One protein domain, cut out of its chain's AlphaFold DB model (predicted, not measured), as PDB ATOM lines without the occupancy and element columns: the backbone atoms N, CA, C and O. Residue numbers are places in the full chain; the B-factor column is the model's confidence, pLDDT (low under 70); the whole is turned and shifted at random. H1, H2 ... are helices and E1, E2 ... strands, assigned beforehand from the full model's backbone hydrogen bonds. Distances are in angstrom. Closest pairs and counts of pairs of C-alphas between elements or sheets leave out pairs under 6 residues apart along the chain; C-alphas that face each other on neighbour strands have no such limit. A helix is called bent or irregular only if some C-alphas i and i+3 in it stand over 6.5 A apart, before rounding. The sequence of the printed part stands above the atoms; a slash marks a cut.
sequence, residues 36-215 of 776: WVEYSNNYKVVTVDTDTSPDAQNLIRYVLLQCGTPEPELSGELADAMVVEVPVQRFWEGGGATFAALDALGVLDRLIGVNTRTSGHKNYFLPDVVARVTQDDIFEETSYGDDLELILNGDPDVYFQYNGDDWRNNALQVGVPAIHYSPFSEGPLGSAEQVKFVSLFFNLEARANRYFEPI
ATOM      1  N   TRP A  36     197.198 152.907  86.757       96.12
ATOM      2  CA  TRP A  36     196.933 153.648  85.524       96.12
ATOM      3  C   TRP A  36     195.533 153.333  85.000       96.12
ATOM      4  O   TRP A  36     194.884 152.379  85.435       96.12
ATOM      5  N   VAL A  37     195.054 154.156  84.069       98.06
ATOM      6  CA  VAL A  37     193.709 154.034  83.504       98.06
ATOM      7  C   VAL A  37     193.717 154.201  81.990       98.06
ATOM      8  O   VAL A  37     194.340 155.112  81.447       98.06
ATOM      9  N   GLU A  38     192.980 153.330  81.312       97.88
ATOM     10  CA  GLU A  38     192.713 153.395  79.879       97.88
ATOM     11  C   GLU A  38     191.223 153.682  79.659       97.88
ATOM     12  O   GLU A  38     190.359 153.021  80.237       97.88
ATOM     13  N   TYR A  39     190.908 154.678  78.829       98.06
ATOM     14  CA  TYR A  39     189.527 155.091  78.565       98.06
ATOM     15  C   TYR A  39     189.024 154.509  77.250       98.06
ATOM     16  O   TYR A  39     189.642 154.701  76.202       98.06
ATOM     17  N   SER A  40     187.854 153.885  77.312       96.81
ATOM     18  CA  SER A  40     186.988 153.627  76.163       96.81
ATOM     19  C   SER A  40     185.777 154.562  76.211       96.81
ATOM     20  O   SER A  40     185.613 155.324  77.161       96.81
ATOM     21  N   ASN A  41     184.917 154.505  75.191       96.31
ATOM     22  CA  ASN A  41     183.742 155.373  75.106       96.31
ATOM     23  C   ASN A  41     182.812 155.210  76.319       96.31
ATOM     24  O   ASN A  41     182.417 156.207  76.908       96.31
ATOM     25  N   ASN A  42     182.495 153.974  76.725       96.94
ATOM     26  CA  ASN A  42     181.513 153.682  77.778       96.94
ATOM     27  C   ASN A  42     182.050 152.871  78.970       96.94
ATOM     28  O   ASN A  42     181.296 152.572  79.890       96.94
ATOM     29  N   TYR A  43     183.338 152.524  78.991       97.88
ATOM     30  CA  TYR A  43     183.994 151.967  80.177       97.88
ATOM     31  C   TYR A  43     185.443 152.456  80.309       97.88
ATOM     32  O   TYR A  43     186.033 152.965  79.355       97.88
ATOM     33  N   LYS A  44     186.025 152.282  81.496       98.00
ATOM     34  CA  LYS A  44     187.446 152.532  81.777       98.00
ATOM     35  C   LYS A  44     188.080 151.244  82.279       98.00
ATOM     36  O   LYS A  44     187.440 150.510  83.026       98.00
ATOM     37  N   VAL A  45     189.327 150.984  81.918       98.12
ATOM     38  CA  VAL A  45     190.118 149.895  82.498       98.12
ATOM     39  C   VAL A  45     191.121 150.515  83.450       98.12
ATOM     40  O   VAL A  45     192.004 151.250  83.020       98.12
ATOM     41  N   VAL A  46     190.976 150.241  84.741       97.75
ATOM     42  CA  VAL A  46     191.917 150.678  85.772       97.75
ATOM     43  C   VAL A  46     192.772 149.491  86.157       97.75
ATOM     44  O   VAL A  46     192.245 148.468  86.588       97.75
ATOM     45  N   THR A  47     194.082 149.619  86.009       95.12
ATOM     46  CA  THR A  47     195.016 148.593  86.473       95.12
ATOM     47  C   THR A  47     195.750 149.112  87.692       95.12
ATOM     48  O   THR A  47     196.192 150.257  87.694       95.12
ATOM     49  N   VAL A  48     195.850 148.274  88.720       91.81
ATOM     50  CA  VAL A  48     196.538 148.555  89.979       91.81
ATOM     51  C   VAL A  48     197.627 147.514  90.184       91.81
ATOM     52  O   VAL A  48     197.349 146.318  90.117       91.81
ATOM     53  N   ASP A  49     198.848 147.963  90.439       87.19
ATOM     54  CA  ASP A  49     199.942 147.112  90.887       87.19
ATOM     55  C   ASP A  49     199.918 147.025  92.412       87.19
ATOM     56  O   ASP A  49     200.042 148.027  93.111       87.19
ATOM     57  N   THR A  50     199.692 145.821  92.925       79.25
ATOM     58  CA  THR A  50     199.625 145.550  94.368       79.25
ATOM     59  C   THR A  50     200.951 145.074  94.942       79.25
ATOM     60  O   THR A  50     201.071 144.942  96.162       79.25
ATOM     61  N   ASP A  51     201.952 144.816  94.093       68.06
ATOM     62  CA  ASP A  51     203.296 144.528  94.571       68.06
ATOM     63  C   ASP A  51     204.051 145.842  94.785       68.06
ATOM     64  O   ASP A  51     204.237 146.647  93.877       68.06
ATOM     65  N   THR A  52     204.494 146.070  96.021       56.88
ATOM     66  CA  THR A  52     205.313 147.249  96.339       56.88
ATOM     67  C   THR A  52     206.810 147.008  96.091       56.88
ATOM     68  O   THR A  52     207.627 147.904  96.329       56.88
ATOM     69  N   SER A  53     207.179 145.806  95.626       52.59
ATOM     70  CA  SER A  53     208.528 145.420  95.218       52.59
ATOM     71  C   SER A  53     208.802 145.795  93.755       52.59
ATOM     72  O   SER A  53     207.992 145.506  92.884       52.59
ATOM     73  N   PRO A  54     209.976 146.361  93.426       49.22
ATOM     74  CA  PRO A  54     210.335 146.685  92.043       49.22
ATOM     75  C   PRO A  54     210.570 145.458  91.137       49.22
ATOM     76  O   PRO A  54     210.671 145.622  89.922       49.22
ATOM     77  N   ASP A  55     210.690 144.251  91.706       49.94
ATOM     78  CA  ASP A  55     211.132 143.041  90.994       49.94
ATOM     79  C   ASP A  55     209.989 142.091  90.584       49.94
ATOM     80  O   ASP A  55     210.227 141.091  89.897       49.94
ATOM     81  N   ALA A  56     208.752 142.383  90.984       58.31
ATOM     82  CA  ALA A  56     207.567 141.601  90.649       58.31
ATOM     83  C   ALA A  56     206.354 142.529  90.493       58.31
ATOM     84  O   ALA A  56     206.307 143.595  91.087       58.31
ATOM     85  N   GLN A  57     205.409 142.146  89.633       62.06
ATOM     86  CA  GLN A  57     204.156 142.876  89.439       62.06
ATOM     87  C   GLN A  57     203.006 141.963  89.824       62.06
ATOM     88  O   GLN A  57     202.919 140.834  89.326       62.06
ATOM     89  N   ASN A  58     202.106 142.466  90.663       81.62
ATOM     90  CA  ASN A  58     200.868 141.777  90.996       81.62
ATOM     91  C   ASN A  58     199.686 142.659  90.596       81.62
ATOM     92  O   ASN A  58     199.208 143.491  91.369       81.62
ATOM     93  N   LEU A  59     199.253 142.494  89.347       88.88
ATOM     94  CA  LEU A  59     198.300 143.392  88.706       88.88
ATOM     95  C   LEU A  59     196.852 142.964  88.962       88.88
ATOM     96  O   LEU A  59     196.444 141.868  88.576       88.88
ATOM     97  N   ILE A  60     196.054 143.879  89.506       90.56
ATOM     98  CA  ILE A  60     194.594 143.781  89.568       90.56
ATOM     99  C   ILE A  60     194.000 144.717  88.515       90.56
ATOM    100  O   ILE A  60     194.426 145.862  88.389       90.56
ATOM    101  N   ARG A  61     193.003 144.242  87.761       94.56
ATOM    102  CA  ARG A  61     192.299 145.036  86.746       94.56
ATOM    103  C   ARG A  61     190.829 145.215  87.120       94.56
ATOM    104  O   ARG A  61     190.139 144.244  87.431       94.56
ATOM    105  N   TYR A  62     190.359 146.452  87.032       96.31
ATOM    106  CA  TYR A  62     188.973 146.853  87.242       96.31
ATOM    107  C   TYR A  62     188.406 147.426  85.943       96.31
ATOM    108  O   TYR A  62     189.013 148.307  85.334       96.31
ATOM    109  N   VAL A  63     187.232 146.959  85.531       98.00
ATOM    110  CA  VAL A  63     186.469 147.539  84.422       98.00
ATOM    111  C   VAL A  63     185.374 148.415  85.016       98.00
ATOM    112  O   VAL A  63     184.415 147.921  85.599       98.00
ATOM    113  N   LEU A  64     185.522 149.728  84.881       98.31
ATOM    114  CA  LEU A  64     184.560 150.711  85.364       98.31
ATOM    115  C   LEU A  64     183.563 151.023  84.248       98.31
ATOM    116  O   LEU A  64     183.865 151.802  83.342       98.31
ATOM    117  N   LEU A  65     182.402 150.376  84.285       97.94
ATOM    118  CA  LEU A  65     181.369 150.424  83.250       97.94
ATOM    119  C   LEU A  65     180.406 151.591  83.492       97.94
ATOM    120  O   LEU A  65     179.808 151.678  84.559       97.94
ATOM    121  N   GLN A  66     180.188 152.463  82.506       97.94
ATOM    122  CA  GLN A  66     179.147 153.486  82.608       97.94
ATOM    123  C   GLN A  66     177.780 152.815  82.772       97.94
ATOM    124  O   GLN A  66     177.341 152.074  81.887       97.94
ATOM    125  N   CYS A  67     177.084 153.095  83.874       97.25
ATOM    126  CA  CYS A  67     175.804 152.449  84.138       97.25
ATOM    127  C   CYS A  67     174.773 152.777  83.043       97.25
ATOM    128  O   CYS A  67     174.710 153.899  82.519       97.25
ATOM    129  N   GLY A  68     173.981 151.773  82.661       95.81
ATOM    130  CA  GLY A  68     173.055 151.854  81.524       95.81
ATOM    131  C   GLY A  68     173.697 151.637  80.144       95.81
ATOM    132  O   GLY A  68     173.021 151.798  79.128       95.81
ATOM    133  N   THR A  69     174.978 151.258  80.072       97.06
ATOM    134  CA  THR A  69     175.658 150.928  78.805       97.06
ATOM    135  C   THR A  69     176.015 149.435  78.710       97.06
ATOM    136  O   THR A  69     176.047 148.753  79.734       97.06
ATOM    137  N   PRO A  70     176.248 148.886  77.500       95.44
ATOM    138  CA  PRO A  70     176.614 147.481  77.328       95.44
ATOM    139  C   PRO A  70     177.986 147.154  77.928       95.44
ATOM    140  O   PRO A  70     178.956 147.876  77.697       95.44
ATOM    141  N   GLU A  71     178.071 146.027  78.632       94.50
ATOM    142  CA  GLU A  71     179.330 145.490  79.154       94.50
ATOM    143  C   GLU A  71     180.294 145.121  78.005       94.50
ATOM    144  O   GLU A  71     179.853 144.553  76.997       94.50
ATOM    145  N   PRO A  72     181.598 145.444  78.115       93.94
ATOM    146  CA  PRO A  72     182.584 145.043  77.117       93.94
ATOM    147  C   PRO A  72     182.839 143.530  77.135       93.94
ATOM    148  O   PRO A  72     182.559 142.832  78.105       93.94
ATOM    149  N   GLU A  73     183.435 143.005  76.062       93.06
ATOM    150  CA  GLU A  73     183.885 141.612  76.038       93.06
ATOM    151  C   GLU A  73     185.094 141.418  76.973       93.06
ATOM    152  O   GLU A  73     186.210 141.842  76.665       93.06
ATOM    153  N   LEU A  74     184.881 140.740  78.104       94.19
ATOM    154  CA  LEU A  74     185.932 140.387  79.061       94.19
ATOM    155  C   LEU A  74     186.744 139.189  78.554       94.19
ATOM    156  O   LEU A  74     186.458 138.029  78.852       94.19
ATOM    157  N   SER A  75     187.757 139.467  77.739       92.38
ATOM    158  CA  SER A  75     188.648 138.454  77.167       92.38
ATOM    159  C   SER A  75     190.122 138.833  77.325       92.38
ATOM    160  O   SER A  75     190.467 139.973  77.646       92.38
ATOM    161  N   GLY A  76     191.017 137.862  77.121       92.75
ATOM    162  CA  GLY A  76     192.460 138.082  77.236       92.75
ATOM    163  C   GLY A  76     192.857 138.544  78.639       92.75
ATOM    164  O   GLY A  76     192.553 137.870  79.617       92.75
ATOM    165  N   GLU A  77     193.524 139.694  78.734       88.69
ATOM    166  CA  GLU A  77     193.969 140.268  80.012       88.69
ATOM    167  C   GLU A  77     192.819 140.746  80.914       88.69
ATOM    168  O   GLU A  77     193.033 140.942  82.107       88.69
ATOM    169  N   LEU A  78     191.608 140.915  80.368       93.75
ATOM    170  CA  LEU A  78     190.413 141.325  81.115       93.75
ATOM    171  C   LEU A  78     189.538 140.148  81.561       93.75
ATOM    172  O   LEU A  78     188.498 140.383  82.166       93.75
ATOM    173  N   ALA A  79     189.922 138.900  81.272       93.00
ATOM    174  CA  ALA A  79     189.083 137.725  81.540       93.00
ATOM    175  C   ALA A  79     188.689 137.569  83.023       93.00
ATOM    176  O   ALA A  79     187.593 137.098  83.310       93.00
ATOM    177  N   ASP A  80     189.564 138.003  83.936       89.56
ATOM    178  CA  ASP A  80     189.352 137.966  85.388       89.56
ATOM    179  C   ASP A  80     189.127 139.372  85.986       89.56
ATOM    180  O   ASP A  80     189.209 139.557  87.201       89.56
ATOM    181  N   ALA A  81     188.897 140.390  85.146       93.19
ATOM    182  CA  ALA A  81     188.726 141.759  85.617       93.19
ATOM    183  C   ALA A  81     187.386 141.932  86.340       93.19
ATOM    184  O   ALA A  81     186.339 141.470  85.884       93.19
ATOM    185  N   MET A  82     187.411 142.651  87.461       92.50
ATOM    186  CA  MET A  82     186.196 142.952  88.210       92.50
ATOM    187  C   MET A  82     185.453 144.114  87.553       92.50
ATOM    188  O   MET A  82     186.021 145.195  87.387       92.50
ATOM    189  N   VAL A  83     184.185 143.904  87.204       95.69
ATOM    190  CA  VAL A  83     183.328 144.952  86.641       95.69
ATOM    191  C   VAL A  83     182.639 145.713  87.767       95.69
ATOM    192  O   VAL A  83     182.037 145.113  88.654       95.69
ATOM    193  N   VAL A  84     182.722 147.039  87.720       96.75
ATOM    194  CA  VAL A  84     182.057 147.955  88.649       96.75
ATOM    195  C   VAL A  84     181.279 148.974  87.832       96.75
ATOM    196  O   VAL A  84     181.850 149.641  86.968       96.75
ATOM    197  N   GLU A  85     179.986 149.122  88.100       97.19
ATOM    198  CA  GLU A  85     179.202 150.183  87.472       97.19
ATOM    199  C   GLU A  85     179.566 151.553  88.061       97.19
ATOM    200  O   GLU A  85     179.673 151.728  89.276       97.19
ATOM    201  N   VAL A  86     179.742 152.544  87.187       97.69
ATOM    202  CA  VAL A  86     180.051 153.926  87.550       97.69
ATOM    203  C   VAL A  86     178.995 154.898  87.009       97.69
ATOM    204  O   VAL A  86     178.474 154.708  85.904       97.69
ATOM    205  N   PRO A  87     178.680 155.969  87.760       97.38
ATOM    206  CA  PRO A  87     179.264 156.313  89.058       97.38
ATOM    207  C   PRO A  87     178.672 155.490  90.218       97.38
ATOM    208  O   PRO A  87     177.454 155.369  90.327       97.38
ATOM    209  N   VAL A  88     179.534 155.007  91.117       97.56
ATOM    210  CA  VAL A  88     179.171 154.258  92.337       97.56
ATOM    211  C   VAL A  88     178.186 155.060  93.192       97.56
ATOM    212  O   VAL A  88     178.383 156.267  93.377       97.56
ATOM    213  N   GLN A  89     177.143 154.404  93.714       95.94
ATOM    214  CA  GLN A  89     176.064 155.019  94.503       95.94
ATOM    215  C   GLN A  89     176.102 154.634  95.984       95.94
ATOM    216  O   GLN A  89     175.650 155.412  96.824       95.94
ATOM    217  N   ARG A  90     176.631 153.453  96.306       96.38
ATOM    218  CA  ARG A  90     176.736 152.900  97.657       96.38
ATOM    219  C   ARG A  90     178.132 152.340  97.845       96.38
ATOM    220  O   ARG A  90     178.481 151.344  97.222       96.38
ATOM    221  N   PHE A  91     178.932 152.951  98.710       94.81
ATOM    222  CA  PHE A  91     180.262 152.425  99.005       94.81
ATOM    223  C   PHE A  91     180.489 152.190 100.494       94.81
ATOM    224  O   PHE A  91     179.915 152.862 101.356       94.81
ATOM    225  N   TRP A  92     181.365 151.230 100.769       92.44
ATOM    226  CA  TRP A  92     181.860 150.902 102.095       92.44
ATOM    227  C   TRP A  92     183.311 151.359 102.246       92.44
ATOM    228  O   TRP A  92     184.138 151.097 101.370       92.44
ATOM    229  N   GLU A  93     183.634 152.029 103.350       88.88
ATOM    230  CA  GLU A  93     184.994 152.469 103.671       88.88
ATOM    231  C   GLU A  93     185.646 151.514 104.680       88.88
ATOM    232  O   GLU A  93     185.154 151.342 105.792       88.88
ATOM    233  N   GLY A  94     186.721 150.833 104.278       81.25
ATOM    234  CA  GLY A  94     187.323 149.748 105.051       81.25
ATOM    235  C   GLY A  94     188.569 150.098 105.871       81.25
ATOM    236  O   GLY A  94     189.184 149.176 106.409       81.25
ATOM    237  N   GLY A  95     189.012 151.360 105.954       74.31
ATOM    238  CA  GLY A  95     190.292 151.653 106.616       74.31
ATOM    239  C   GLY A  95     190.719 153.104 106.844       74.31
ATOM    240  O   GLY A  95     191.897 153.340 107.108       74.31
ATOM    241  N   GLY A  96     189.812 154.068 106.756       77.50
ATOM    242  CA  GLY A  96     189.949 155.474 107.146       77.50
ATOM    243  C   GLY A  96     190.788 156.358 106.219       77.50
ATOM    244  O   GLY A  96     190.562 157.572 106.136       77.50
ATOM    245  N   ALA A  97     191.745 155.772 105.499       79.12
ATOM    246  CA  ALA A  97     192.681 156.502 104.650       79.12
ATOM    247  C   ALA A  97     192.009 157.151 103.427       79.12
ATOM    248  O   ALA A  97     192.507 158.153 102.920       79.12
ATOM    249  N   THR A  98     190.866 156.632 102.957       86.44
ATOM    250  CA  THR A  98     190.168 157.205 101.789       86.44
ATOM    251  C   THR A  98     189.287 158.408 102.134       86.44
ATOM    252  O   THR A  98     188.899 159.148 101.227       86.44
ATOM    253  N   PHE A  99     188.968 158.645 103.415       86.38
ATOM    254  CA  PHE A  99     187.971 159.648 103.808       86.38
ATOM    255  C   PHE A  99     188.274 161.049 103.285       86.38
ATOM    256  O   PHE A  99     187.372 161.710 102.773       86.38
ATOM    257  N   ALA A 100     189.528 161.489 103.359       87.19
ATOM    258  CA  ALA A 100     189.907 162.808 102.868       87.19
ATOM    259  C   ALA A 100     189.746 162.932 101.341       87.19
ATOM    260  O   ALA A 100     189.311 163.973 100.849       87.19
ATOM    261  N   ALA A 101     190.031 161.866 100.584       90.56
ATOM    262  CA  ALA A 101     189.791 161.840  99.142       90.56
ATOM    263  C   ALA A 101     188.286 161.872  98.822       90.56
ATOM    264  O   ALA A 101     187.849 162.635  97.961       90.56
ATOM    265  N   LEU A 102     187.477 161.093  99.542       90.69
ATOM    266  CA  LEU A 102     186.022 161.043  99.370       90.69
ATOM    267  C   LEU A 102     185.343 162.373  99.733       90.69
ATOM    268  O   LEU A 102     184.435 162.817  99.025       90.69
ATOM    269  N   ASP A 103     185.809 163.043 100.788       88.25
ATOM    270  CA  ASP A 103     185.371 164.389 101.172       88.25
ATOM    271  C   ASP A 103     185.754 165.431 100.108       88.25
ATOM    272  O   ASP A 103     184.906 166.181  99.610       88.25
ATOM    273  N   ALA A 104     187.010 165.401  99.643       88.88
ATOM    274  CA  ALA A 104     187.489 166.265  98.566       88.88
ATOM    275  C   ALA A 104     186.657 166.108  97.281       88.88
ATOM    276  O   ALA A 104     186.355 167.103  96.606       88.88
ATOM    277  N   LEU A 105     186.218 164.884  96.973       92.81
ATOM    278  CA  LEU A 105     185.325 164.552  95.857       92.81
ATOM    279  C   LEU A 105     183.842 164.812  96.155       92.81
ATOM    280  O   LEU A 105     183.050 164.936  95.220       92.81
ATOM    281  N   GLY A 106     183.475 165.018  97.420       89.88
ATOM    282  CA  GLY A 106     182.132 165.374  97.874       89.88
ATOM    283  C   GLY A 106     181.097 164.294  97.596       89.88
ATOM    284  O   GLY A 106     180.012 164.633  97.132       89.88
ATOM    285  N   VAL A 107     181.464 163.035  97.844       93.81
ATOM    286  CA  VAL A 107     180.621 161.844  97.624       93.81
ATOM    287  C   VAL A 107     180.211 161.157  98.927       93.81
ATOM    288  O   VAL A 107     179.713 160.038  98.908       93.81
ATOM    289  N   LEU A 108     180.421 161.796 100.083       91.44
ATOM    290  CA  LEU A 108     180.133 161.203 101.397       91.44
ATOM    291  C   LEU A 108     178.651 160.851 101.599       91.44
ATOM    292  O   LEU A 108     178.335 159.969 102.386       91.44
ATOM    293  N   ASP A 109     177.734 161.477 100.863       92.38
ATOM    294  CA  ASP A 109     176.314 161.109 100.844       92.38
ATOM    295  C   ASP A 109     176.061 159.674 100.341       92.38
ATOM    296  O   ASP A 109     175.012 159.107 100.634       92.38
ATOM    297  N   ARG A 110     177.037 159.075  99.649       95.25
ATOM    298  CA  ARG A 110     177.011 157.705  99.107       95.25
ATOM    299  C   ARG A 110     177.669 156.663 100.017       95.25
ATOM    300  O   ARG A 110     177.651 155.472  99.706       95.25
ATOM    301  N   LEU A 111     178.269 157.096 101.126       93.81
ATOM    302  CA  LEU A 111     178.832 156.201 102.135       93.81
ATOM    303  C   LEU A 111     177.694 155.430 102.797       93.81
ATOM    304  O   LEU A 111     176.728 156.058 103.223       93.81
ATOM    305  N   ILE A 112     177.800 154.109 102.908       95.38
ATOM    306  CA  ILE A 112     176.786 153.285 103.584       95.38
ATOM    307  C   ILE A 112     177.339 152.499 104.770       95.38
ATOM    308  O   ILE A 112     176.575 152.117 105.647       95.38
ATOM    309  N   GLY A 113     178.649 152.281 104.837       91.56
ATOM    310  CA  GLY A 113     179.267 151.539 105.926       91.56
ATOM    311  C   GLY A 113     180.732 151.892 106.103       91.56
ATOM    312  O   GLY A 113     181.390 152.332 105.159       91.56
ATOM    313  N   VAL A 114     181.224 151.731 107.325       89.06
ATOM    314  CA  VAL A 114     182.589 152.080 107.726       89.06
ATOM    315  C   VAL A 114     183.194 151.002 108.619       89.06
ATOM    316  O   VAL A 114     182.532 150.490 109.523       89.06
ATOM    317  N   ASN A 115     184.479 150.697 108.426       84.62
ATOM    318  CA  ASN A 115     185.278 150.032 109.450       84.62
ATOM    319  C   ASN A 115     185.747 151.083 110.453       84.62
ATOM    320  O   ASN A 115     186.536 151.982 110.158       84.62
ATOM    321  N   THR A 116     185.260 150.961 111.673       76.12
ATOM    322  CA  THR A 116     185.445 151.962 112.716       76.12
ATOM    323  C   THR A 116     186.656 151.669 113.613       76.12
ATOM    324  O   THR A 116     187.090 152.537 114.381       76.12
ATOM    325  N   ARG A 117     187.240 150.465 113.498       73.00
ATOM    326  CA  ARG A 117     188.385 150.001 114.290       73.00
ATOM    327  C   ARG A 117     189.709 150.600 113.828       73.00
ATOM    328  O   ARG A 117     190.542 150.927 114.669       73.00
ATOM    329  N   THR A 118     189.908 150.745 112.524       64.56
ATOM    330  CA  THR A 118     191.105 151.377 111.939       64.56
ATOM    331  C   THR A 118     190.928 152.865 111.699       64.56
ATOM    332  O   THR A 118     191.866 153.630 111.894       64.56
ATOM    333  N   SER A 119     189.719 153.285 111.341       58.09
ATOM    334  CA  SER A 119     189.425 154.686 111.055       58.09
ATOM    335  C   SER A 119     189.438 155.587 112.290       58.09
ATOM    336  O   SER A 119     189.578 156.800 112.155       58.09
ATOM    337  N   GLY A 120     189.268 155.002 113.487       51.72
ATOM    338  CA  GLY A 120     188.905 155.736 114.697       51.72
ATOM    339  C   GLY A 120     187.529 156.380 114.508       51.72
ATOM    340  O   GLY A 120     187.231 156.969 113.480       51.72
ATOM    341  N   HIS A 121     186.620 156.295 115.474       48.53
ATOM    342  CA  HIS A 121     185.237 156.754 115.250       48.53
ATOM    343  C   HIS A 121     185.100 158.283 115.024       48.53
ATOM    344  O   HIS A 121     183.984 158.787 114.972       48.53
ATOM    345  N   LYS A 122     186.202 159.045 114.946       53.81
ATOM    346  CA  LYS A 122     186.241 160.508 115.021       53.81
ATOM    347  C   LYS A 122     187.472 161.101 114.311       53.81
ATOM    348  O   LYS A 122     188.403 161.546 114.976       53.81
ATOM    349  N   ASN A 123     187.479 161.195 112.979       62.50
ATOM    350  CA  ASN A 123     188.355 162.182 112.332       62.50
ATOM    351  C   ASN A 123     187.699 163.574 112.434       62.50
ATOM    352  O   ASN A 123     187.061 164.039 111.492       62.50
ATOM    353  N   TYR A 124     187.816 164.233 113.596       60.12
ATOM    354  CA  TYR A 124     187.186 165.538 113.866       60.12
ATOM    355  C   TYR A 124     187.603 166.655 112.895       60.12
ATOM    356  O   TYR A 124     186.942 167.693 112.833       60.12
ATOM    357  N   PHE A 125     188.682 166.452 112.139       68.19
ATOM    358  CA  PHE A 125     189.207 167.412 111.173       68.19
ATOM    359  C   PHE A 125     188.499 167.351 109.815       68.19
ATOM    360  O   PHE A 125     188.604 168.298 109.036       68.19
ATOM    361  N   LEU A 126     187.702 166.305 109.574       78.56
ATOM    362  CA  LEU A 126     186.796 166.176 108.433       78.56
ATOM    363  C   LEU A 126     185.338 166.231 108.932       78.56
ATOM    364  O   LEU A 126     184.703 165.191 109.127       78.56
ATOM    365  N   PRO A 127     184.776 167.432 109.178       79.75
ATOM    366  CA  PRO A 127     183.462 167.577 109.808       79.75
ATOM    367  C   PRO A 127     182.331 166.937 108.997       79.75
ATOM    368  O   PRO A 127     181.395 166.403 109.588       79.75
ATOM    369  N   ASP A 128     182.432 166.942 107.667       83.00
ATOM    370  CA  ASP A 128     181.442 166.321 106.784       83.00
ATOM    371  C   ASP A 128     181.496 164.783 106.877       83.00
ATOM    372  O   ASP A 128     180.450 164.131 106.845       83.00
ATOM    373  N   VAL A 129     182.682 164.195 107.099       84.69
ATOM    374  CA  VAL A 129     182.836 162.756 107.380       84.69
ATOM    375  C   VAL A 129     182.183 162.423 108.712       84.69
ATOM    376  O   VAL A 129     181.326 161.548 108.758       84.69
ATOM    377  N   VAL A 130     182.505 163.163 109.780       81.94
ATOM    378  CA  VAL A 130     181.895 162.956 111.107       81.94
ATOM    379  C   VAL A 130     180.371 163.078 111.036       81.94
ATOM    380  O   VAL A 130     179.650 162.238 111.575       81.94
ATOM    381  N   ALA A 131     179.862 164.097 110.340       84.44
ATOM    382  CA  ALA A 131     178.430 164.316 110.172       84.44
ATOM    383  C   ALA A 131     177.733 163.197 109.384       84.44
ATOM    384  O   ALA A 131     176.537 162.984 109.585       84.44
ATOM    385  N   ARG A 132     178.449 162.499 108.493       88.44
ATOM    386  CA  ARG A 132     177.916 161.339 107.771       88.44
ATOM    387  C   ARG A 132     177.981 160.067 108.606       88.44
ATOM    388  O   ARG A 132     176.953 159.420 108.747       88.44
ATOM    389  N   VAL A 133     179.149 159.716 109.149       86.06
ATOM    390  CA  VAL A 133     179.367 158.426 109.839       86.06
ATOM    391  C   VAL A 133     178.539 158.280 111.112       86.06
ATOM    392  O   VAL A 133     178.261 157.169 111.524       86.06
ATOM    393  N   THR A 134     178.120 159.393 111.722       83.75
ATOM    394  CA  THR A 134     177.298 159.397 112.944       83.75
ATOM    395  C   THR A 134     175.794 159.253 112.690       83.75
ATOM    396  O   THR A 134     175.007 159.356 113.631       83.75
ATOM    397  N   GLN A 135     175.369 159.070 111.437       87.25
ATOM    398  CA  GLN A 135     173.961 158.866 111.103       87.25
ATOM    399  C   GLN A 135     173.554 157.404 111.324       87.25
ATOM    400  O   GLN A 135     174.306 156.492 111.002       87.25
ATOM    401  N   ASP A 136     172.335 157.184 111.830       88.94
ATOM    402  CA  ASP A 136     171.822 155.851 112.192       88.94
ATOM    403  C   ASP A 136     171.685 154.880 110.997       88.94
ATOM    404  O   ASP A 136     171.443 153.690 111.193       88.94
ATOM    405  N   ASP A 137     171.774 155.379 109.758       91.62
ATOM    406  CA  ASP A 137     171.712 154.589 108.524       91.62
ATOM    407  C   ASP A 137     173.084 154.075 108.049       91.62
ATOM    408  O   ASP A 137     173.141 153.355 107.053       91.62
ATOM    409  N   ILE A 138     174.172 154.430 108.739       92.62
ATOM    410  CA  ILE A 138     175.519 153.926 108.460       92.62
ATOM    411  C   ILE A 138     175.771 152.624 109.215       92.62
ATOM    412  O   ILE A 138     175.594 152.535 110.428       92.62
ATOM    413  N   PHE A 139     176.247 151.610 108.496       92.25
ATOM    414  CA  PHE A 139     176.714 150.373 109.106       92.25
ATOM    415  C   PHE A 139     178.104 150.565 109.731       92.25
ATOM    416  O   PHE A 139     179.054 150.965 109.057       92.25
ATOM    417  N   GLU A 140     178.239 150.243 111.017       89.81
ATOM    418  CA  GLU A 140     179.507 150.324 111.746       89.81
ATOM    419  C   GLU A 140     180.088 148.930 111.982       89.81
ATOM    420  O   GLU A 140     179.584 148.148 112.790       89.81
ATOM    421  N   GLU A 141     181.188 148.621 111.303       85.06
ATOM    422  CA  GLU A 141     181.928 147.381 111.508       85.06
ATOM    423  C   GLU A 141     183.107 147.625 112.459       85.06
ATOM    424  O   GLU A 141     183.843 148.607 112.342       85.06
ATOM    425  N   THR A 142     183.255 146.760 113.464       84.19
ATOM    426  CA  THR A 142     184.228 146.927 114.567       84.19
ATOM    427  C   THR A 142     185.297 145.828 114.602       84.19
ATOM    428  O   THR A 142     186.148 145.813 115.503       84.19
ATOM    429  N   SER A 143     185.274 144.902 113.640       80.88
ATOM    430  CA  SER A 143     186.291 143.864 113.463       80.88
ATOM    431  C   SER A 143     187.374 144.330 112.476       80.88
ATOM    432  O   SER A 143     187.556 145.532 112.262       80.88
ATOM    433  N   TYR A 144     188.160 143.403 111.934       74.38
ATOM    434  CA  TYR A 144     189.161 143.685 110.907       74.38
ATOM    435  C   TYR A 144     188.621 143.288 109.526       74.38
ATOM    436  O   TYR A 144     189.245 142.513 108.815       74.38
ATOM    437  N   GLY A 145     187.426 143.771 109.164       76.56
ATOM    438  CA  GLY A 145     186.770 143.381 107.913       76.56
ATOM    439  C   GLY A 145     186.288 141.926 107.911       76.56
ATOM    440  O   GLY A 145     186.199 141.311 106.850       76.56
ATOM    441  N   ASP A 146     186.016 141.359 109.089       83.81
ATOM    442  CA  ASP A 146     185.630 139.953 109.269       83.81
ATOM    443  C   ASP A 146     184.110 139.768 109.430       83.81
ATOM    444  O   ASP A 146     183.608 138.645 109.335       83.81
ATOM    445  N   ASP A 147     183.354 140.847 109.657       88.38
ATOM    446  CA  ASP A 147     181.891 140.806 109.764       88.38
ATOM    447  C   ASP A 147     181.227 140.777 108.377       88.38
ATOM    448  O   ASP A 147     180.623 141.738 107.893       88.38
ATOM    449  N   LEU A 148     181.387 139.634 107.710       89.94
ATOM    450  CA  LEU A 148     180.900 139.390 106.355       89.94
ATOM    451  C   LEU A 148     179.377 139.520 106.231       89.94
ATOM    452  O   LEU A 148     178.882 139.966 105.197       89.94
ATOM    453  N   GLU A 149     178.627 139.138 107.272       90.25
ATOM    454  CA  GLU A 149     177.167 139.272 107.283       90.25
ATOM    455  C   GLU A 149     176.758 140.745 107.301       90.25
ATOM    456  O   GLU A 149     175.842 141.135 106.577       90.25
ATOM    457  N   LEU A 150     177.445 141.575 108.089       92.44
ATOM    458  CA  LEU A 150     177.195 143.009 108.140       92.44
ATOM    459  C   LEU A 150     177.519 143.693 106.804       92.44
ATOM    460  O   LEU A 150     176.695 144.462 106.308       92.44
ATOM    461  N   ILE A 151     178.667 143.368 106.197       90.25
ATOM    462  CA  ILE A 151     179.067 143.901 104.883       90.25
ATOM    463  C   ILE A 151     178.041 143.503 103.811       90.25
ATOM    464  O   ILE A 151     177.581 144.355 103.051       90.25
ATOM    465  N   LEU A 152     177.620 142.232 103.786       91.25
ATOM    466  CA  LEU A 152     176.626 141.737 102.832       91.25
ATOM    467  C   LEU A 152     175.248 142.388 103.036       91.25
ATOM    468  O   LEU A 152     174.588 142.739 102.063       91.25
ATOM    469  N   ASN A 153     174.818 142.588 104.285       92.50
ATOM    470  CA  ASN A 153     173.556 143.266 104.602       92.50
ATOM    471  C   ASN A 153     173.572 144.752 104.223       92.50
ATOM    472  O   ASN A 153     172.522 145.313 103.904       92.50
ATOM    473  N   GLY A 154     174.749 145.380 104.265       91.44
ATOM    474  CA  GLY A 154     174.945 146.736 103.776       91.44
ATOM    475  C   GLY A 154     174.722 146.856 102.275       91.44
ATOM    476  O   GLY A 154     174.273 147.912 101.840       91.44
ATOM    477  N   ASP A 155     174.966 145.782 101.514       94.00
ATOM    478  CA  ASP A 155     174.837 145.678 100.052       94.00
ATOM    479  C   ASP A 155     175.577 146.808  99.274       94.00
ATOM    480  O   ASP A 155     174.989 147.519  98.458       94.00
ATOM    481  N   PRO A 156     176.874 147.054  99.560       95.44
ATOM    482  CA  PRO A 156     177.672 148.054  98.843       95.44
ATOM    483  C   PRO A 156     177.901 147.683  97.371       95.44
ATOM    484  O   PRO A 156     178.192 146.530  97.060       95.44
ATOM    485  N   ASP A 157     177.914 148.689  96.491       96.12
ATOM    486  CA  ASP A 157     178.392 148.539  95.110       96.12
ATOM    487  C   ASP A 157     179.912 148.297  95.096       96.12
ATOM    488  O   ASP A 157     180.431 147.574  94.250       96.12
ATOM    489  N   VAL A 158     180.630 148.934  96.031       95.19
ATOM    490  CA  VAL A 158     182.089 148.851  96.185       95.19
ATOM    491  C   VAL A 158     182.505 148.915  97.655       95.19
ATOM    492  O   VAL A 158     182.028 149.760  98.414       95.19
ATOM    493  N   TYR A 159     183.482 148.094  98.032       92.44
ATOM    494  CA  TYR A 159     184.241 148.179  99.278       92.44
ATOM    495  C   TYR A 159     185.655 148.724  99.016       92.44
ATOM    496  O   TYR A 159     186.447 148.090  98.319       92.44
ATOM    497  N   PHE A 160     186.013 149.878  99.583       90.12
ATOM    498  CA  PHE A 160     187.380 150.408  99.505       90.12
ATOM    499  C   PHE A 160     188.248 149.827 100.624       90.12
ATOM    500  O   PHE A 160     188.038 150.113 101.803       90.12
ATOM    501  N   GLN A 161     189.245 149.022 100.256       83.75
ATOM    502  CA  GLN A 161     190.161 148.365 101.183       83.75
ATOM    503  C   GLN A 161     191.501 149.107 101.260       83.75
ATOM    504  O   GLN A 161     192.165 149.299 100.247       83.75
ATOM    505  N   TYR A 162     191.914 149.459 102.483       72.31
ATOM    506  CA  TYR A 162     193.196 150.120 102.755       72.31
ATOM    507  C   TYR A 162     194.320 149.172 103.215       72.31
ATOM    508  O   TYR A 162     195.486 149.425 102.932       72.31
ATOM    509  N   ASN A 163     194.009 148.089 103.941       63.53
ATOM    510  CA  ASN A 163     195.026 147.335 104.682       63.53
ATOM    511  C   ASN A 163     194.961 145.821 104.419       63.53
ATOM    512  O   ASN A 163     193.960 145.194 104.747       63.53
ATOM    513  N   GLY A 164     196.020 145.252 103.827       63.81
ATOM    514  CA  GLY A 164     196.221 143.803 103.636       63.81
ATOM    515  C   GLY A 164     195.240 143.078 102.697       63.81
ATOM    516  O   GLY A 164     194.048 143.375 102.646       63.81
ATOM    517  N   ASP A 165     195.724 142.075 101.962       68.06
ATOM    518  CA  ASP A 165     194.893 141.321 101.009       68.06
ATOM    519  C   ASP A 165     193.682 140.637 101.668       68.06
ATOM    520  O   ASP A 165     192.636 140.503 101.034       68.06
ATOM    521  N   ASP A 166     193.787 140.260 102.945       72.19
ATOM    522  CA  ASP A 166     192.764 139.501 103.672       72.19
ATOM    523  C   ASP A 166     191.406 140.219 103.723       72.19
ATOM    524  O   ASP A 166     190.379 139.603 103.449       72.19
ATOM    525  N   TRP A 167     191.371 141.534 103.974       77.19
ATOM    526  CA  TRP A 167     190.100 142.267 104.112       77.19
ATOM    527  C   TRP A 167     189.415 142.473 102.763       77.19
ATOM    528  O   TRP A 167     188.191 142.414 102.656       77.19
ATOM    529  N   ARG A 168     190.212 142.666 101.704       83.44
ATOM    530  CA  ARG A 168     189.706 142.716 100.328       83.44
ATOM    531  C   ARG A 168     189.125 141.355  99.960       83.44
ATOM    532  O   ARG A 168     188.011 141.272  99.453       83.44
ATOM    533  N   ASN A 169     189.867 140.289 100.251       85.62
ATOM    534  CA  ASN A 169     189.464 138.919  99.959       85.62
ATOM    535  C   ASN A 169     188.190 138.524 100.723       85.62
ATOM    536  O   ASN A 169     187.371 137.794 100.178       85.62
ATOM    537  N   ASN A 170     187.995 139.025 101.944       87.38
ATOM    538  CA  ASN A 170     186.779 138.838 102.735       87.38
ATOM    539  C   ASN A 170     185.536 139.423 102.037       87.38
ATOM    540  O   ASN A 170     184.555 138.708 101.838       87.38
ATOM    541  N   ALA A 171     185.590 140.680 101.586       88.00
ATOM    542  CA  ALA A 171     184.491 141.285 100.825       88.00
ATOM    543  C   ALA A 171     184.220 140.533  99.503       88.00
ATOM    544  O   ALA A 171     183.072 140.209  99.186       88.00
ATOM    545  N   LEU A 172     185.280 140.147  98.781       89.69
ATOM    546  CA  LEU A 172     185.162 139.368  97.542       89.69
ATOM    547  C   LEU A 172     184.516 137.988  97.767       89.69
ATOM    548  O   LEU A 172     183.744 137.532  96.923       89.69
ATOM    549  N   GLN A 173     184.780 137.324  98.900       89.12
ATOM    550  CA  GLN A 173     184.201 136.010  99.229       89.12
ATOM    551  C   GLN A 173     182.671 136.028  99.324       89.12
ATOM    552  O   GLN A 173     182.036 135.009  99.047       89.12
ATOM    553  N   VAL A 174     182.079 137.165  99.695       90.12
ATOM    554  CA  VAL A 174     180.620 137.344  99.760       90.12
ATOM    555  C   VAL A 174     180.035 138.021  98.519       90.12
ATOM    556  O   VAL A 174     178.848 138.331  98.494       90.12
ATOM    557  N   GLY A 175     180.840 138.193  97.466       90.12
ATOM    558  CA  GLY A 175     180.402 138.742  96.184       90.12
ATOM    559  C   GLY A 175     180.322 140.268  96.137       90.12
ATOM    560  O   GLY A 175     179.743 140.800  95.194       90.12
ATOM    561  N   VAL A 176     180.899 140.970  97.116       92.94
ATOM    562  CA  VAL A 176     181.003 142.434  97.104       92.94
ATOM    563  C   VAL A 176     182.260 142.848  96.332       92.94
ATOM    564  O   VAL A 176     183.355 142.403  96.694       92.94
ATOM    565  N   PRO A 177     182.154 143.717  95.307       93.06
ATOM    566  CA  PRO A 177     183.325 144.261  94.634       93.06
ATOM    567  C   PRO A 177     184.238 145.014  95.608       93.06
ATOM    568  O   PRO A 177     183.784 145.910  96.316       93.06
ATOM    569  N   ALA A 178     185.529 144.679  95.648       91.50
ATOM    570  CA  ALA A 178     186.481 145.280  96.583       91.50
ATOM    571  C   ALA A 178     187.709 145.869  95.877       91.50
ATOM    572  O   ALA A 178     188.350 145.210  95.056       91.50
ATOM    573  N   ILE A 179     188.044 147.112  96.219       91.50
ATOM    574  CA  ILE A 179     189.083 147.915  95.571       91.50
ATOM    575  C   ILE A 179     190.298 148.018  96.477       91.50
ATOM    576  O   ILE A 179     190.179 148.414  97.635       91.50
ATOM    577  N   HIS A 180     191.465 147.701  95.926       88.00
ATOM    578  CA  HIS A 180     192.744 147.934  96.582       88.00
ATOM    579  C   HIS A 180     193.116 149.421  96.549       88.00
ATOM    580  O   HIS A 180     193.208 150.006  95.470       88.00
ATOM    581  N   TYR A 181     193.345 150.015  97.720       85.81
ATOM    582  CA  TYR A 181     193.736 151.412  97.877       85.81
ATOM    583  C   TYR A 181     194.885 151.547  98.883       85.81
ATOM    584  O   TYR A 181     194.686 151.365 100.078       85.81
ATOM    585  N   SER A 182     196.084 151.916  98.429       81.56
ATOM    586  CA  SER A 182     197.265 152.047  99.297       81.56
ATOM    587  C   SER A 182     197.978 153.389  99.077       81.56
ATOM    588  O   SER A 182     198.979 153.471  98.380       81.56
ATOM    589  N   PRO A 183     197.505 154.501  99.660       81.69
ATOM    590  CA  PRO A 183     198.082 155.812  99.375       81.69
ATOM    591  C   PRO A 183     199.464 156.015 100.004       81.69
ATOM    592  O   PRO A 183     200.206 156.878  99.556       81.69
ATOM    593  N   PHE A 184     199.841 155.259 101.038       80.50
ATOM    594  CA  PHE A 184     201.104 155.461 101.766       80.50
ATOM    595  C   PHE A 184     202.265 154.580 101.274       80.50
ATOM    596  O   PHE A 184     203.369 154.669 101.817       80.50
ATOM    597  N   SER A 185     202.044 153.724 100.273       78.44
ATOM    598  CA  SER A 185     203.115 152.951  99.626       78.44
ATOM    599  C   SER A 185     203.903 153.775  98.604       78.44
ATOM    600  O   SER A 185     205.065 153.452  98.344       78.44
ATOM    601  N   GLU A 186     203.335 154.885  98.129       81.44
ATOM    602  CA  GLU A 186     203.953 155.797  97.170       81.44
ATOM    603  C   GLU A 186     204.718 156.965  97.827       81.44
ATOM    604  O   GLU A 186     204.721 157.164  99.044       81.44
ATOM    605  N   GLY A 187     205.381 157.777  96.995       89.88
ATOM    606  CA  GLY A 187     205.929 159.064  97.425       89.88
ATOM    607  C   GLY A 187     204.838 160.113  97.692       89.88
ATOM    608  O   GLY A 187     203.677 159.891  97.355       89.88
ATOM    609  N   PRO A 188     205.185 161.294  98.233       95.12
ATOM    610  CA  PRO A 188     204.204 162.250  98.755       95.12
ATOM    611  C   PRO A 188     203.197 162.729  97.704       95.12
ATOM    612  O   PRO A 188     201.993 162.723  97.947       95.12
ATOM    613  N   LEU A 189     203.665 163.085  96.504       96.44
ATOM    614  CA  LEU A 189     202.768 163.480  95.414       96.44
ATOM    615  C   LEU A 189     201.982 162.314  94.816       96.44
ATOM    616  O   LEU A 189     200.852 162.535  94.401       96.44
ATOM    617  N   GLY A 190     202.538 161.101  94.799       94.12
ATOM    618  CA  GLY A 190     201.793 159.912  94.378       94.12
ATOM    619  C   GLY A 190     200.632 159.630  95.332       94.12
ATOM    620  O   GLY A 190     199.480 159.582  94.909       94.12
ATOM    621  N   SER A 191     200.921 159.640  96.639       93.06
ATOM    622  CA  SER A 191     199.933 159.548  97.718       93.06
ATOM    623  C   SER A 191     198.785 160.541  97.537       93.06
ATOM    624  O   SER A 191     197.619 160.148  97.501       93.06
ATOM    625  N   ALA A 192     199.108 161.820  97.309       95.69
ATOM    626  CA  ALA A 192     198.090 162.843  97.106       95.69
ATOM    627  C   ALA A 192     197.329 162.698  95.780       95.69
ATOM    628  O   ALA A 192     196.154 163.064  95.700       95.69
ATOM    629  N   GLU A 193     197.958 162.135  94.748       96.25
ATOM    630  CA  GLU A 193     197.338 161.904  93.444       96.25
ATOM    631  C   GLU A 193     196.319 160.760  93.460       96.25
ATOM    632  O   GLU A 193     195.445 160.703  92.595       96.25
ATOM    633  N   GLN A 194     196.329 159.906  94.486       93.69
ATOM    634  CA  GLN A 194     195.334 158.846  94.674       93.69
ATOM    635  C   GLN A 194     193.888 159.373  94.790       93.69
ATOM    636  O   GLN A 194     192.934 158.632  94.560       93.69
ATOM    637  N   VAL A 195     193.679 160.671  95.049       95.62
ATOM    638  CA  VAL A 195     192.353 161.304  94.898       95.62
ATOM    639  C   VAL A 195     191.807 161.178  93.466       95.62
ATOM    640  O   VAL A 195     190.598 161.035  93.275       95.62
ATOM    641  N   LYS A 196     192.681 161.175  92.448       97.19
ATOM    642  CA  LYS A 196     192.314 160.927  91.048       97.19
ATOM    643  C   LYS A 196     191.897 159.479  90.831       97.19
ATOM    644  O   LYS A 196     190.877 159.270  90.183       97.19
ATOM    645  N   PHE A 197     192.604 158.514  91.419       96.44
ATOM    646  CA  PHE A 197     192.218 157.100  91.382       96.44
ATOM    647  C   PHE A 197     190.804 156.893  91.937       96.44
ATOM    648  O   PHE A 197     189.938 156.363  91.244       96.44
ATOM    649  N   VAL A 198     190.531 157.409  93.142       95.69
ATOM    650  CA  VAL A 198     189.200 157.310  93.767       95.69
ATOM    651  C   VAL A 198     188.128 157.962  92.884       95.69
ATOM    652  O   VAL A 198     187.022 157.442  92.763       95.69
ATOM    653  N   SER A 199     188.450 159.061  92.195       96.81
ATOM    654  CA  SER A 199     187.495 159.769  91.334       96.81
ATOM    655  C   SER A 199     186.979 158.959  90.141       96.81
ATOM    656  O   SER A 199     185.862 159.221  89.684       96.81
ATOM    657  N   LEU A 200     187.741 157.958  89.680       98.00
ATOM    658  CA  LEU A 200     187.385 157.113  88.535       98.00
ATOM    659  C   LEU A 200     186.090 156.329  88.785       98.00
ATOM    660  O   LEU A 200     185.296 156.147  87.859       98.00
ATOM    661  N   PHE A 201     185.855 155.934  90.039       97.56
ATOM    662  CA  PHE A 201     184.673 155.194  90.491       97.56
ATOM    663  C   PHE A 201     183.413 156.066  90.569       97.56
ATOM    664  O   PHE A 201     182.295 155.557  90.598       97.56
ATOM    665  N   PHE A 202     183.571 157.390  90.576       97.06
ATOM    666  CA  PHE A 202     182.471 158.345  90.735       97.06
ATOM    667  C   PHE A 202     182.271 159.251  89.510       97.06
ATOM    668  O   PHE A 202     181.399 160.120  89.539       97.06
ATOM    669  N   ASN A 203     183.044 159.062  88.432       97.12
ATOM    670  CA  ASN A 203     183.059 159.942  87.254       97.12
ATOM    671  C   ASN A 203     183.395 161.411  87.609       97.12
ATOM    672  O   ASN A 203     182.801 162.350  87.073       97.12
ATOM    673  N   LEU A 204     184.309 161.621  88.566       96.69
ATOM    674  CA  LEU A 204     184.664 162.939  89.116       96.69
ATOM    675  C   LEU A 204     186.086 163.404  88.758       96.69
ATOM    676  O   LEU A 204     186.673 164.226  89.466       96.69
ATOM    677  N   GLU A 205     186.630 162.941  87.637       96.81
ATOM    678  CA  GLU A 205     187.997 163.202  87.173       96.81
ATOM    679  C   GLU A 205     188.325 164.700  87.125       96.81
ATOM    680  O   GLU A 205     189.326 165.149  87.685       96.81
ATOM    681  N   ALA A 206     187.442 165.521  86.543       94.06
ATOM    682  CA  ALA A 206     187.651 166.969  86.473       94.06
ATOM    683  C   ALA A 206     187.676 167.657  87.846       94.06
ATOM    684  O   ALA A 206     188.235 168.750  87.978       94.06
ATOM    685  N   ARG A 207     187.021 167.084  88.863       92.25
ATOM    686  CA  ARG A 207     187.073 167.600  90.237       92.25
ATOM    687  C   ARG A 207     188.382 167.190  90.901       92.25
ATOM    688  O   ARG A 207     189.007 168.038  91.529       92.25
ATOM    689  N   ALA A 208     188.808 165.943  90.716       95.81
ATOM    690  CA  ALA A 208     190.064 165.438  91.256       95.81
ATOM    691  C   ALA A 208     191.282 166.176  90.690       95.81
ATOM    692  O   ALA A 208     192.124 166.619  91.463       95.81
ATOM    693  N   ASN A 209     191.329 166.399  89.371       94.69
ATOM    694  CA  ASN A 209     192.401 167.170  88.731       94.69
ATOM    695  C   ASN A 209     192.494 168.585  89.324       94.69
ATOM    696  O   ASN A 209     193.551 168.981  89.802       94.69
ATOM    697  N   ARG A 210     191.365 169.302  89.426       92.50
ATOM    698  CA  ARG A 210     191.316 170.648  90.029       92.50
ATOM    699  C   ARG A 210     191.680 170.686  91.513       92.50
ATOM    700  O   ARG A 210     192.129 171.722  91.991       92.50
ATOM    701  N   TYR A 211     191.427 169.605  92.245       92.12
ATOM    702  CA  TYR A 211     191.827 169.493  93.645       92.12
ATOM    703  C   TYR A 211     193.338 169.251  93.769       92.12
ATOM    704  O   TYR A 211     193.997 169.904  94.572       92.12
ATOM    705  N   PHE A 212     193.885 168.346  92.955       96.50
ATOM    706  CA  PHE A 212     195.276 167.906  93.030       96.50
ATOM    707  C   PHE A 212     196.279 168.892  92.412       96.50
ATOM    708  O   PHE A 212     197.363 169.070  92.957       96.50
ATOM    709  N   GLU A 213     195.943 169.546  91.298       96.12
ATOM    710  CA  GLU A 213     196.869 170.424  90.564       96.12
ATOM    711  C   GLU A 213     197.509 171.508  91.457       96.12
ATOM    712  O   GLU A 213     198.740 171.548  91.526       96.12
ATOM    713  N   PRO A 214     196.750 172.307  92.241       96.44
ATOM    714  CA  PRO A 214     197.351 173.302  93.131       96.44
ATOM    715  C   PRO A 214     198.214 172.691  94.244       96.44
ATOM    716  O   PRO A 214     199.163 173.321  94.701       96.44
ATOM    717  N   ILE A 215     197.900 171.468  94.689       97.88
ATOM    718  CA  ILE A 215     198.670 170.750  95.716       97.88
ATOM    719  C   ILE A 215     200.038 170.360  95.150       97.88
ATOM    720  O   ILE A 215     201.062 170.587  95.795       97.88
TER     721      ILE A 215
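This is residues 36 to 215 of the 776 residues of the protein "ABC transporter substrate-binding protein" of Dehalococcoidia bacterium (UniProt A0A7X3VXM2). A small five-stranded parallel sheet, E7 E6 E5 E8 E9, has helices H4 and H5 packed over one face, with H1, H6 and H7 grouped beyond the other; a second, strongly twisted sheet, E1 E2 E3 E4, stands beside its E8 and E9 end. The 180 printed residues, with seven named helices and nine named strands, run E1 E2 E3 E4 E5 H1 E6 H2 H3 E7 H4 E8 H5 E9 H6 H7; the class is mixed, and so is the second sheet. The whole is compact, radius of gyration of the C-alphas 15.8 A, and rounded, spanning 43 by 41 by 39 A.

The parallel sheet runs E7 (139 to 141), E6 (111 to 115), E5 (91 to 93), E8 (158 to 161), E9 (178 to 180). N 141 and O 114, N 112 and O 91, and N 92 and O 158 are each 2.9 A apart, and N 161 and O 179 2.8 A, within hydrogen-bond range. On one face, making two layers of sheet and helices, H4 (148 to 154) lies over E6 at a height of 9.0 A and H5 (164 to 173) over E9, and only just over E8 with 3 C-alphas, at 8.4 A. H2 (116 to 119) and H3 (127 to 133) only graze the sheet. Right-handed crossovers occur in the strand-helix-strand units, parallel strands joined through helices, E5 H1 E6, E6 H2 H3 E7 and E8 H5 E9, with H1 at residues 99 to 105, and in the split unit E7 H4 E8, with E6 and E5 between its strands. H1 touches H6 (188 to 200), closest C-alphas Ala 101 and Val 195, 5.0 A. H6 and H7 (205 to 215) form a helical hairpin at a shallow tilt of 15 degrees; their closest C-alphas, of Lys 196 and Ala 208, are 5.0 A apart. E1 (36 to 39), E2 (43 to 49) and E3 (59 to 66) form a meander, each strand the antiparallel neighbour of the one before, with N 38 and O 45 2.9 A and N 46 and O 62 2.8 A apart; E4 (82 to 86) is parallel to E3, N 84 and O 63 2.9 A apart. The closest C-alphas of E4 and E8, of Val 84 and Val 158, are 7.6 A apart. Every O i to N i+4 pair is within range in H1, H3 and H4; in H5 5 of 6, H6 6 of 9, H7 5 of 7; H2 is too short for one.

E1 begins at C-alpha 36 (196.933, 153.648, 85.524). E3 is 22.5 A long, H6 20.3 A, E2 19.8 A, H7 15.6 A and H5 15.0 A. H7 ends at C-alpha 215 (198.670, 170.750, 95.716); it is only just irregular, C-alphas 211 and 214 being 6.7 A apart.

The C-alphas of Asp 55 and Asp 136 are the two farthest apart, 46.5 A. The printed part has no cut; the link E3 to E4, 15 residues, is long. Mean pLDDT of the printed part is 87.5; residues 51 to 57, 118 to 125 and 163 to 165 are under 70.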